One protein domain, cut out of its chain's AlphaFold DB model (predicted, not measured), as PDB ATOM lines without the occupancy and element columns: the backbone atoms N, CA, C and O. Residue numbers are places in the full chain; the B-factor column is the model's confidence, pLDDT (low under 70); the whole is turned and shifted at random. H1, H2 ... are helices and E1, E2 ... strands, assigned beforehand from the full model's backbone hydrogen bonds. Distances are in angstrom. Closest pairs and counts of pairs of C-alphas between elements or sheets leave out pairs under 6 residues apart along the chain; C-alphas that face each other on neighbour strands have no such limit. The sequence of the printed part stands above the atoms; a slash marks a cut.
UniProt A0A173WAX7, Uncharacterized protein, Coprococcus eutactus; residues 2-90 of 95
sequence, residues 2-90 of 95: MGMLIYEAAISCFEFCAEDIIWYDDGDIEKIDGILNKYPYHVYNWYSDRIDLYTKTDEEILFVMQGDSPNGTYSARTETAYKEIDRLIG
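This is residues 2 to 90 of the 95 residues of an uncharacterized protein of Coprococcus eutactus (UniProt A0A173WAX7). Picture a twisted sheet of four strands in the middle, with helices H2 and H3 over one face and helix H1 alone over the other. A long link, residues 12 to 25, passes round the E4 edge of the sheet from H1 to H2, paired briefly with E4 on the way. The printed part has 89 residues, with three named helices and four named strands in the order H1 H2 E1 E2 E3 E4 H3; the sheet's order is E1 - E2 - E3 - E4, all antiparallel, and the class is mixed, helices and strands. The whole is compact, with a radius of gyration of the C-alphas of 12.0 A, and rounded, spanning 33 by 29 by 21 A.

Look first at the sheet of E1, residues 42 to 46, E2, 51 to 55, E3, 60 to 65, and E4, 71 to 76: a meander, each strand the antiparallel neighbour of the one before. Its three hairpins show N 44 and O 53 at 2.9 A for E1 and E2, N 54 and O 62 at 2.8 A for E2 and E3, and N 63 and O 73 at 2.9 A for E3 and E4. The sheet is twisted, its C-alphas up to 4.2 A off the best plane. H3, residues 79 to 89, is on the sheet at a height of 8.1 A, over E3 and E4; its closest C-alphas to E4 are Tyr 82 and Ala 76, 5.0 A. H2, residues 26 to 36, is on the same face; it touches H3 at a steep tilt of 51 degrees, opposite ways, the closest C-alphas being those of Ile 32 and Ile 89, 6.5 A. H1, residues 2 to 11, is on the opposite face at a height of 9.6 A, and is apart from H2 and H3. In H1, H2 and H3, every O i to N i+4 pair is within hydrogen-bond range.

Find C-alpha 42 at (293.444, 290.230, 218.366), where E1 begins; E1 and E2 are each 13.0 A long, E3 17.0 A and E4 17.8 A. H1 begins at C-alpha 2, (279.921, 307.865, 212.169), and runs 14.6 A; H2 runs 15.4 A. H3 runs 15.3 A to C-alpha 89 at (280.014, 283.035, 220.585).

The two C-alphas farthest apart, those of Asp 68 and Thr 80, are 32.8 A apart. The printed part has no cut. H1 to H2 is a long link; the other links are tight. The model's pLDDT is under 70 at residues 2 to 13, 19 and 47 to 49.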
ATOM      1  N   MET A   2     278.715 308.378 212.852       44.44
ATOM      2  CA  MET A   2     279.921 307.865 212.169       44.44
ATOM      3  C   MET A   2     280.214 306.375 212.456       44.44
ATOM      4  O   MET A   2     280.525 305.637 211.529       44.44
ATOM      5  N   GLY A   3     280.016 305.908 213.698       50.28
ATOM      6  CA  GLY A   3     280.216 304.494 214.059       50.28
ATOM      7  C   GLY A   3     279.322 303.499 213.299       50.28
ATOM      8  O   GLY A   3     279.769 302.404 212.983       50.28
ATOM      9  N   MET A   4     278.104 303.902 212.908       53.75
ATOM     10  CA  MET A   4     277.172 303.061 212.136       53.75
ATOM     11  C   MET A   4     277.624 302.866 210.678       53.75
ATOM     12  O   MET A   4     277.434 301.797 210.117       53.75
ATOM     13  N   LEU A   5     278.278 303.867 210.078       53.84
ATOM     14  CA  LEU A   5     278.804 303.765 208.709       53.84
ATOM     15  C   LEU A   5     280.057 302.881 208.638       53.84
ATOM     16  O   LEU A   5     280.260 302.174 207.657       53.84
ATOM     17  N   ILE A   6     280.894 302.907 209.681       55.91
ATOM     18  CA  ILE A   6     282.058 302.015 209.808       55.91
ATOM     19  C   ILE A   6     281.597 300.576 210.059       55.91
ATOM     20  O   ILE A   6     282.154 299.656 209.470       55.91
ATOM     21  N   TYR A   7     280.559 300.398 210.878       59.84
ATOM     22  CA  TYR A   7     279.892 299.119 211.111       59.84
ATOM     23  C   TYR A   7     279.365 298.516 209.805       59.84
ATOM     24  O   TYR A   7     279.812 297.448 209.393       59.84
ATOM     25  N   GLU A   8     278.497 299.241 209.094       58.78
ATOM     26  CA  GLU A   8     277.954 298.784 207.814       58.78
ATOM     27  C   GLU A   8     279.070 298.491 206.809       58.78
ATOM     28  O   GLU A   8     279.043 297.443 206.175       58.78
ATOM     29  N   ALA A   9     280.095 299.338 206.699       58.06
ATOM     30  CA  ALA A   9     281.209 299.090 205.787       58.06
ATOM     31  C   ALA A   9     282.040 297.853 206.169       58.06
ATOM     32  O   ALA A   9     282.435 297.099 205.284       58.06
ATOM     33  N   ALA A  10     282.298 297.624 207.460       58.06
ATOM     34  CA  ALA A  10     283.066 296.473 207.919       58.06
ATOM     35  C   ALA A  10     282.307 295.164 207.681       58.06
ATOM     36  O   ALA A  10     282.904 294.203 207.217       58.06
ATOM     37  N   ILE A  11     280.997 295.132 207.936       62.72
ATOM     38  CA  ILE A  11     280.184 293.909 207.858       62.72
ATOM     39  C   ILE A  11     279.734 293.614 206.425       62.72
ATOM     40  O   ILE A  11     279.767 292.459 206.012       62.72
ATOM     41  N   SER A  12     279.408 294.644 205.633       60.41
ATOM     42  CA  SER A  12     278.991 294.492 204.224       60.41
ATOM     43  C   SER A  12     280.107 293.986 203.306       60.41
ATOM     44  O   SER A  12     279.848 293.622 202.161       60.41
ATOM     45  N   CYS A  13     281.362 294.003 203.765       62.31
ATOM     46  CA  CYS A  13     282.497 293.471 203.012       62.31
ATOM     47  C   CYS A  13     282.669 291.949 203.137       62.31
ATOM     48  O   CYS A  13     283.527 291.394 202.447       62.31
ATOM     49  N   PHE A  14     281.893 291.280 203.992       71.50
ATOM     50  CA  PHE A  14     282.009 289.848 204.252       71.50
ATOM     51  C   PHE A  14     280.789 289.087 203.717       71.50
ATOM     52  O   PHE A  14     279.662 289.564 203.795       71.50
ATOM     53  N   GLU A  15     281.034 287.913 203.133       78.25
ATOM     54  CA  GLU A  15     280.016 287.097 202.452       78.25
ATOM     55  C   GLU A  15     279.050 286.418 203.437       78.25
ATOM     56  O   GLU A  15     277.894 286.174 203.099       78.25
ATOM     57  N   PHE A  16     279.509 286.158 204.664       83.75
ATOM     58  CA  PHE A  16     278.736 285.521 205.726       83.75
ATOM     59  C   PHE A  16     278.639 286.471 206.917       83.75
ATOM     60  O   PHE A  16     279.664 286.879 207.456       83.75
ATOM     61  N   CYS A  17     277.436 286.825 207.352       83.56
ATOM     62  CA  CYS A  17     277.211 287.677 208.518       83.56
ATOM     63  C   CYS A  17     276.070 287.129 209.373       83.56
ATOM     64  O   CYS A  17     275.178 286.453 208.855       83.56
ATOM     65  N   ALA A  18     276.102 287.425 210.673       78.81
ATOM     66  CA  ALA A  18     274.941 287.192 211.515       78.81
ATOM     67  C   ALA A  18     273.775 288.062 211.018       78.81
ATOM     68  O   ALA A  18     273.970 289.213 210.619       78.81
ATOM     69  N   GLU A  19     272.573 287.484 211.005       69.44
ATOM     70  CA  GLU A  19     271.400 288.103 210.375       69.44
ATOM     71  C   GLU A  19     270.937 289.375 211.108       69.44
ATOM     72  O   GLU A  19     270.400 290.279 210.469       69.44
ATOM     73  N   ASP A  20     271.211 289.477 212.414       77.88
ATOM     74  CA  ASP A  20     270.734 290.553 213.282       77.88
ATOM     75  C   ASP A  20     271.848 291.238 214.093       77.88
ATOM     76  O   ASP A  20     272.950 290.719 214.302       77.88
ATOM     77  N   ILE A  21     271.528 292.442 214.584       84.19
ATOM     78  CA  ILE A  21     272.296 293.108 215.641       84.19
ATOM     79  C   ILE A  21     272.016 292.386 216.957       84.19
ATOM     80  O   ILE A  21     270.872 292.321 217.409       84.19
ATOM     81  N   ILE A  22     273.078 291.910 217.595       89.19
ATOM     82  CA  ILE A  22     273.012 291.205 218.867       89.19
ATOM     83  C   ILE A  22     273.198 292.224 219.987       89.19
ATOM     84  O   ILE A  22     274.166 292.987 219.992       89.19
ATOM     85  N   TRP A  23     272.264 292.244 220.935       90.81
ATOM     86  CA  TRP A  23     272.348 293.080 222.128       90.81
ATOM     87  C   TRP A  23     272.980 292.288 223.265       90.81
ATOM     88  O   TRP A  23     272.526 291.195 223.601       90.81
ATOM     89  N   TYR A  24     274.008 292.861 223.874       91.12
ATOM     90  CA  TYR A  24     274.763 292.246 224.955       91.12
ATOM     91  C   TYR A  24     274.500 292.988 226.266       91.12
ATOM     92  O   TYR A  24     274.290 294.203 226.279       91.12
ATOM     93  N   ASP A  25     274.542 292.263 227.381       92.25
ATOM     94  CA  ASP A  25     274.799 292.875 228.685       92.25
ATOM     95  C   ASP A  25     276.270 292.723 229.091       92.25
ATOM     96  O   ASP A  25     277.049 292.038 228.426       92.25
ATOM     97  N   ASP A  26     276.653 293.357 230.199       89.62
ATOM     98  CA  ASP A  26     278.026 293.308 230.712       89.62
ATOM     99  C   ASP A  26     278.514 291.862 230.938       89.62
ATOM    100  O   ASP A  26     279.675 291.547 230.684       89.62
ATOM    101  N   GLY A  27     277.627 290.953 231.360       92.00
ATOM    102  CA  GLY A  27     277.962 289.546 231.567       92.00
ATOM    103  C   GLY A  27     278.169 288.779 230.260       92.00
ATOM    104  O   GLY A  27     278.964 287.841 230.208       92.00
ATOM    105  N   ASP A  28     277.472 289.159 229.194       94.56
ATOM    106  CA  ASP A  28     277.679 288.631 227.848       94.56
ATOM    107  C   ASP A  28     279.023 289.103 227.273       94.56
ATOM    108  O   ASP A  28     279.763 288.284 226.720       94.56
ATOM    109  N   ILE A  29     279.402 290.364 227.505       91.62
ATOM    110  CA  ILE A  29     280.732 290.884 227.147       91.62
ATOM    111  C   ILE A  29     281.837 290.131 227.895       91.62
ATOM    112  O   ILE A  29     282.764 289.621 227.264       91.62
ATOM    113  N   GLU A  30     281.709 289.955 229.214       92.62
ATOM    114  CA  GLU A  30     282.681 289.190 230.009       92.62
ATOM    115  C   GLU A  30     282.840 287.740 229.513       92.62
ATOM    116  O   GLU A  30     283.947 287.187 229.521       92.62
ATOM    117  N   LYS A  31     281.751 287.102 229.056       94.38
ATOM    118  CA  LYS A  31     281.810 285.760 228.452       94.38
ATOM    119  C   LYS A  31     282.554 285.778 227.123       94.38
ATOM    120  O   LYS A  31     283.396 284.901 226.919       94.38
ATOM    121  N   ILE A  32     282.251 286.729 226.238       93.00
ATOM    122  CA  ILE A  32     282.923 286.877 224.939       93.00
ATOM    123  C   ILE A  32     284.424 287.047 225.163       93.00
ATOM    124  O   ILE A  32     285.209 286.256 224.638       93.00
ATOM    125  N   ASP A  33     284.820 287.976 226.032       90.69
ATOM    126  CA  ASP A  33     286.217 288.188 226.402       90.69
ATOM    127  C   ASP A  33     286.851 286.920 226.976       90.69
ATOM    128  O   ASP A  33     287.936 286.502 226.564       90.69
ATOM    129  N   GLY A  34     286.176 286.258 227.916       91.44
ATOM    130  CA  GLY A  34     286.668 285.034 228.542       91.44
ATOM    131  C   GLY A  34     286.796 283.843 227.583       91.44
ATOM    132  O   GLY A  34     287.577 282.921 227.850       91.44
ATOM    133  N   ILE A  35     286.034 283.821 226.488       93.00
ATOM    134  CA  ILE A  35     286.129 282.812 225.430       93.00
ATOM    135  C   ILE A  35     287.240 283.196 224.460       93.00
ATOM    136  O   ILE A  35     288.178 282.416 224.293       93.00
ATOM    137  N   LEU A  36     287.170 284.381 223.855       90.44
ATOM    138  CA  LEU A  36     288.053 284.787 222.765       90.44
ATOM    139  C   LEU A  36     289.500 284.994 223.221       90.44
ATOM    140  O   LEU A  36     290.404 284.633 222.473       90.44
ATOM    141  N   ASN A  37     289.748 285.410 224.471       87.69
ATOM    142  CA  ASN A  37     291.107 285.491 225.032       87.69
ATOM    143  C   ASN A  37     291.811 284.125 225.168       87.69
ATOM    144  O   ASN A  37     293.024 284.070 225.369       87.69
ATOM    145  N   LYS A  38     291.080 283.004 225.081       89.00
ATOM    146  CA  LYS A  38     291.675 281.650 225.059       89.00
ATOM    147  C   LYS A  38     292.158 281.243 223.667       89.00
ATOM    148  O   LYS A  38     292.827 280.219 223.528       89.00
ATOM    149  N   TYR A  39     291.804 282.020 222.651       87.38
ATOM    150  CA  TYR A  39     292.146 281.815 221.252       87.38
ATOM    151  C   TYR A  39     293.022 282.986 220.775       87.38
ATOM    152  O   TYR A  39     293.099 284.011 221.448       87.38
ATOM    153  N   PRO A  40     293.717 282.872 219.631       85.81
ATOM    154  CA  PRO A  40     294.604 283.930 219.153       85.81
ATOM    155  C   PRO A  40     293.834 285.091 218.493       85.81
ATOM    156  O   PRO A  40     294.234 285.570 217.437       85.81
ATOM    157  N   TYR A  41     292.717 285.526 219.085       84.69
ATOM    158  CA  TYR A  41     292.009 286.725 218.643       84.69
ATOM    159  C   TYR A  41     292.778 287.970 219.084       84.69
ATOM    160  O   TYR A  41     293.184 288.118 220.236       84.69
ATOM    161  N   HIS A  42     292.963 288.883 218.145       83.38
ATOM    162  CA  HIS A  42     293.444 290.230 218.366       83.38
ATOM    163  C   HIS A  42     292.264 291.152 218.637       83.38
ATOM    164  O   HIS A  42     291.258 291.084 217.930       83.38
ATOM    165  N   VAL A  43     292.421 292.027 219.630       82.25
ATOM    166  CA  VAL A  43     291.425 293.038 219.989       82.25
ATOM    167  C   VAL A  43     291.956 294.417 219.619       82.25
ATOM    168  O   VAL A  43     293.021 294.826 220.090       82.25
ATOM    169  N   TYR A  44     291.227 295.129 218.763       79.19
ATOM    170  CA  TYR A  44     291.510 296.525 218.433       79.19
ATOM    171  C   TYR A  44     290.454 297.428 219.059       79.19
ATOM    172  O   TYR A  44     289.279 297.333 218.715       79.19
ATOM    173  N   ASN A  45     290.901 298.341 219.924       76.38
ATOM    174  CA  ASN A  45     290.019 299.267 220.630       76.38
ATOM    175  C   ASN A  45     290.023 300.623 219.929       76.38
ATOM    176  O   ASN A  45     291.032 301.342 219.933       76.38
ATOM    177  N   TRP A  46     288.887 301.018 219.366       73.75
ATOM    178  CA  TRP A  46     288.717 302.352 218.806       73.75
ATOM    179  C   TRP A  46     288.208 303.310 219.888       73.75
ATOM    180  O   TRP A  46     287.011 303.516 220.077       73.75
ATOM    181  N   TYR A  47     289.158 303.930 220.593       57.75
ATOM    182  CA  TYR A  47     288.930 304.755 221.791       57.75
ATOM    183  C   TYR A  47     287.927 305.915 221.644       57.75
ATOM    184  O   TYR A  47     287.339 306.325 222.639       57.75
ATOM    185  N   SER A  48     287.732 306.454 220.437       65.62
ATOM    186  CA  SER A  48     286.738 307.511 220.174       65.62
ATOM    187  C   SER A  48     285.307 307.015 220.376       65.62
ATOM    188  O   SER A  48     284.475 307.726 220.933       65.62
ATOM    189  N   ASP A  49     285.048 305.782 219.943       62.28
ATOM    190  CA  ASP A  49     283.695 305.262 219.745       62.28
ATOM    191  C   ASP A  49     283.402 304.054 220.651       62.28
ATOM    192  O   ASP A  49     282.322 303.476 220.572       62.28
ATOM    193  N   ARG A  50     284.348 303.702 221.541       81.50
ATOM    194  CA  ARG A  50     284.299 302.530 222.432       81.50
ATOM    195  C   ARG A  50     283.945 301.248 221.673       81.50
ATOM    196  O   ARG A  50     283.049 300.512 222.064       81.50
ATOM    197  N   ILE A  51     284.614 301.030 220.548       83.25
ATOM    198  CA  ILE A  51     284.408 299.851 219.708       83.25
ATOM    199  C   ILE A  51     285.546 298.872 219.956       83.25
ATOM    200  O   ILE A  51     286.706 299.267 219.815       83.25
ATOM    201  N   ASP A  52     285.205 297.615 220.209       87.38
ATOM    202  CA  ASP A  52     286.145 296.502 220.222       87.38
ATOM    203  C   ASP A  52     285.965 295.666 218.951       87.38
ATOM    204  O   ASP A  52     284.854 295.267 218.589       87.38
ATOM    205  N   LEU A  53     287.076 295.413 218.259       87.31
ATOM    206  CA  LEU A  53     287.132 294.542 217.088       87.31
ATOM    207  C   LEU A  53     287.926 293.289 217.430       87.31
ATOM    208  O   LEU A  53     289.131 293.388 217.664       87.31
ATOM    209  N   TYR A  54     287.278 292.131 217.403       88.69
ATOM    210  CA  TYR A  54     287.913 290.838 217.633       88.69
ATOM    211  C   TYR A  54     288.144 290.145 216.303       88.69
ATOM    212  O   TYR A  54     287.209 289.932 215.535       88.69
ATOM    213  N   THR A  55     289.384 289.757 216.037       87.88
ATOM    214  CA  THR A  55     289.737 289.052 214.803       87.88
ATOM    215  C   THR A  55     290.920 288.117 215.027       87.88
ATOM    216  O   THR A  55     291.905 288.495 215.653       87.88
ATOM    217  N   LYS A  56     290.830 286.872 214.563       84.62
ATOM    218  CA  LYS A  56     291.909 285.875 214.685       84.62
ATOM    219  C   LYS A  56     292.733 285.787 213.402       84.62
ATOM    220  O   LYS A  56     293.940 285.562 213.458       84.62
ATOM    221  N   THR A  57     292.080 285.972 212.259       83.00
ATOM    222  CA  THR A  57     292.664 286.027 210.913       83.00
ATOM    223  C   THR A  57     291.992 287.142 210.112       83.00
ATOM    224  O   THR A  57     291.034 287.738 210.579       83.00
ATOM    225  N   ASP A  58     292.423 287.421 208.885       81.62
ATOM    226  CA  ASP A  58     291.713 288.367 208.014       81.62
ATOM    227  C   ASP A  58     290.381 287.823 207.455       81.62
ATOM    228  O   ASP A  58     289.715 288.515 206.672       81.62
ATOM    229  N   GLU A  59     289.987 286.605 207.848       85.94
ATOM    230  CA  GLU A  59     288.757 285.954 207.414       85.94
ATOM    231  C   GLU A  59     287.542 286.282 208.273       85.94
ATOM    232  O   GLU A  59     286.450 286.234 207.725       85.94
ATOM    233  N   GLU A  60     287.675 286.625 209.554       88.69
ATOM    234  CA  GLU A  60     286.532 286.903 210.429       88.69
ATOM    235  C   GLU A  60     286.719 288.123 211.330       88.69
ATOM    236  O   GLU A  60     287.832 288.489 211.728       88.69
ATOM    237  N   ILE A  61     285.594 288.730 211.698       88.94
ATOM    238  CA  ILE A  61     285.548 289.841 212.636       88.94
ATOM    239  C   ILE A  61     284.287 289.769 213.497       88.94
ATOM    240  O   ILE A  61     283.193 289.527 212.994       88.94
ATOM    241  N   LEU A  62     284.436 290.014 214.796       90.00
ATOM    242  CA  LEU A  62     283.351 290.422 215.684       90.00
ATOM    243  C   LEU A  62     283.548 291.900 216.010       90.00
ATOM    244  O   LEU A  62     284.630 292.320 216.419       90.00
ATOM    245  N   PHE A  63     282.482 292.671 215.857       88.94
ATOM    246  CA  PHE A  63     282.419 294.079 216.217       88.94
ATOM    247  C   PHE A  63     281.516 294.249 217.434       88.94
ATOM    248  O   PHE A  63     280.377 293.789 217.406       88.94
ATOM    249  N   VAL A  64     281.990 294.951 218.465       88.88
ATOM    250  CA  VAL A  64     281.212 295.270 219.670       88.88
ATOM    251  C   VAL A  64     281.299 296.765 219.966       88.88
ATOM    252  O   VAL A  64     282.390 297.305 220.102       88.88
ATOM    253  N   MET A  65     280.157 297.441 220.108       88.06
ATOM    254  CA  MET A  65     280.074 298.804 220.648       88.06
ATOM    255  C   MET A  65     279.818 298.759 222.150       88.06
ATOM    256  O   MET A  65     278.745 298.344 222.574       88.06
ATOM    257  N   GLN A  66     280.749 299.271 222.946       82.88
ATOM    258  CA  GLN A  66     280.702 299.340 224.412       82.88
ATOM    259  C   GLN A  66     279.986 300.617 224.910       82.88
ATOM    260  O   GLN A  66     280.494 301.380 225.743       82.88
ATOM    261  N   GLY A  67     278.817 300.914 224.330       78.56
ATOM    262  CA  GLY A  67     277.952 302.028 224.739       78.56
ATOM    263  C   GLY A  67     277.122 301.716 225.993       78.56
ATOM    264  O   GLY A  67     277.273 300.659 226.590       78.56
ATOM    265  N   ASP A  68     276.184 302.600 226.353       80.56
ATOM    266  CA  ASP A  68     275.239 302.371 227.472       80.56
ATOM    267  C   ASP A  68     274.357 301.120 227.278       80.56
ATOM    268  O   ASP A  68     273.678 300.661 228.194       80.56
ATOM    269  N   SER A  69     274.313 300.589 226.059       85.00
ATOM    270  CA  SER A  69     273.661 299.328 225.722       85.00
ATOM    271  C   SER A  69     274.563 298.595 224.732       85.00
ATOM    272  O   SER A  69     274.499 298.888 223.527       85.00
ATOM    273  N   PRO A  70     275.454 297.721 225.231       89.50
ATOM    274  CA  PRO A  70     276.403 297.020 224.392       89.50
ATOM    275  C   PRO A  70     275.703 296.225 223.297       89.50
ATOM    276  O   PRO A  70     274.668 295.598 223.513       89.50
ATOM    277  N   ASN A  71     276.233 296.294 222.084       89.25
ATOM    278  CA  ASN A  71     275.686 295.553 220.955       89.25
ATOM    279  C   ASN A  71     276.747 295.335 219.887       89.25
ATOM    280  O   ASN A  71     277.776 296.013 219.867       89.25
ATOM    281  N   GLY A  72     276.498 294.384 219.002       88.44
ATOM    282  CA  GLY A  72     277.458 294.033 217.982       88.44
ATOM    283  C   GLY A  72     276.946 293.002 216.999       88.44
ATOM    284  O   GLY A  72     275.787 292.596 217.027       88.44
ATOM    285  N   THR A  73     277.843 292.571 216.128       88.69
ATOM    286  CA  THR A  73     277.611 291.463 215.202       88.69
ATOM    287  C   THR A  73     278.949 290.918 214.727       88.69
ATOM    288  O   THR A  73     279.994 291.555 214.911       88.69
ATOM    289  N   TYR A  74     278.919 289.753 214.100       89.19
ATOM    290  CA  TYR A  74     280.093 289.126 213.525       89.19
ATOM    291  C   TYR A  74     279.851 288.703 212.083       89.19
ATOM    292  O   TYR A  74     278.734 288.400 211.659       89.19
ATOM    293  N   SER A  75     280.935 288.687 211.321       88.75
ATOM    294  CA  SER A  75     280.931 288.287 209.926       88.75
ATOM    295  C   SER A  75     282.257 287.656 209.525       88.75
ATOM    296  O   SER A  75     283.267 287.773 210.223       88.75
ATOM    297  N   ALA A  76     282.242 286.935 208.407       89.62
ATOM    298  CA  ALA A  76     283.405 286.260 207.873       89.62
ATOM    299  C   ALA A  76     283.396 286.145 206.339       89.62
ATOM    300  O   ALA A  76     282.354 286.142 205.683       89.62
ATOM    301  N   ARG A  77     284.590 286.022 205.752       88.25
ATOM    302  CA  ARG A  77     284.824 285.828 204.312       88.25
ATOM    303  C   ARG A  77     284.433 284.436 203.853       88.25
ATOM    304  O   ARG A  77     284.050 284.273 202.705       88.25
ATOM    305  N   THR A  78     284.590 283.437 204.716       90.19
ATOM    306  CA  THR A  78     284.344 282.035 204.384       90.19
ATOM    307  C   THR A  78     283.319 281.437 205.340       90.19
ATOM    308  O   THR A  78     283.270 281.779 206.520       90.19
ATOM    309  N   GLU A  79     282.534 280.478 204.848       91.56
ATOM    310  CA  GLU A  79     281.574 279.739 205.675       91.56
ATOM    311  C   GLU A  79     282.273 279.003 206.833       91.56
ATOM    312  O   GLU A  79     281.700 278.816 207.903       91.56
ATOM    313  N   THR A  80     283.527 278.583 206.630       93.12
ATOM    314  CA  THR A  80     284.314 277.888 207.659       93.12
ATOM    315  C   THR A  80     284.656 278.826 208.810       93.12
ATOM    316  O   THR A  80     284.401 278.478 209.961       93.12
ATOM    317  N   ALA A  81     285.172 280.019 208.506       90.94
ATOM    318  CA  ALA A  81     285.474 281.029 209.513       90.94
ATOM    319  C   ALA A  81     284.198 281.525 210.212       90.94
ATOM    320  O   ALA A  81     284.180 281.658 211.436       90.94
ATOM    321  N   TYR A  82     283.095 281.680 209.465       91.88
ATOM    322  CA  TYR A  82     281.787 282.014 210.035       91.88
ATOM    323  C   TYR A  82     281.317 280.960 211.044       91.88
ATOM    324  O   TYR A  82     280.990 281.287 212.179       91.88
ATOM    325  N   LYS A  83     281.350 279.673 210.672       93.12
ATOM    326  CA  LYS A  83     280.995 278.569 211.576       93.12
ATOM    327  C   LYS A  83     281.925 278.473 212.781       93.12
ATOM    328  O   LYS A  83     281.495 278.017 213.837       93.12
ATOM    329  N   GLU A  84     283.199 278.839 212.638       93.06
ATOM    330  CA  GLU A  84     284.133 278.823 213.762       93.06
ATOM    331  C   GLU A  84     283.764 279.881 214.803       93.06
ATOM    332  O   GLU A  84     283.625 279.524 215.975       93.06
ATOM    333  N   ILE A  85     283.572 281.138 214.391       91.50
ATOM    334  CA  ILE A  85     283.201 282.213 215.316       91.50
ATOM    335  C   ILE A  85     281.790 281.992 215.884       91.50
ATOM    336  O   ILE A  85     281.611 282.065 217.098       91.50
ATOM    337  N   ASP A  86     280.829 281.569 215.061       92.69
ATOM    338  CA  ASP A  86     279.471 281.209 215.485       92.69
ATOM    339  C   ASP A  86     279.468 280.086 216.535       92.69
ATOM    340  O   ASP A  86     278.826 280.189 217.573       92.69
ATOM    341  N   ARG A  87     280.288 279.042 216.366       94.38
ATOM    342  CA  ARG A  87     280.428 277.982 217.380       94.38
ATOM    343  C   ARG A  87     280.953 278.506 218.724       94.38
ATOM    344  O   ARG A  87     280.706 277.880 219.755       94.38
ATOM    345  N   LEU A  88     281.760 279.567 218.715       93.38
ATOM    346  CA  LEU A  88     282.393 280.100 219.921       93.38
ATOM    347  C   LEU A  88     281.482 281.055 220.687       93.38
ATOM    348  O   LEU A  88     281.476 281.003 221.917       93.38
ATOM    349  N   ILE A  89     280.765 281.926 219.980       92.44
ATOM    350  CA  ILE A  89     280.014 283.035 220.585       92.44
ATOM    351  C   ILE A  89     278.552 283.118 220.132       92.44
ATOM    352  O   ILE A  89     277.798 283.913 220.688       92.44
ATOM    353  N   GLY A  90     278.138 282.311 219.157       89.62
ATOM    354  CA  GLY A  90     276.750 282.219 218.716       89.62
ATOM    355  C   GLY A  90     275.836 281.820 219.875       89.62
ATOM    356  O   GLY A  90     276.208 281.021 220.742       89.62
TER     357      GLY A  90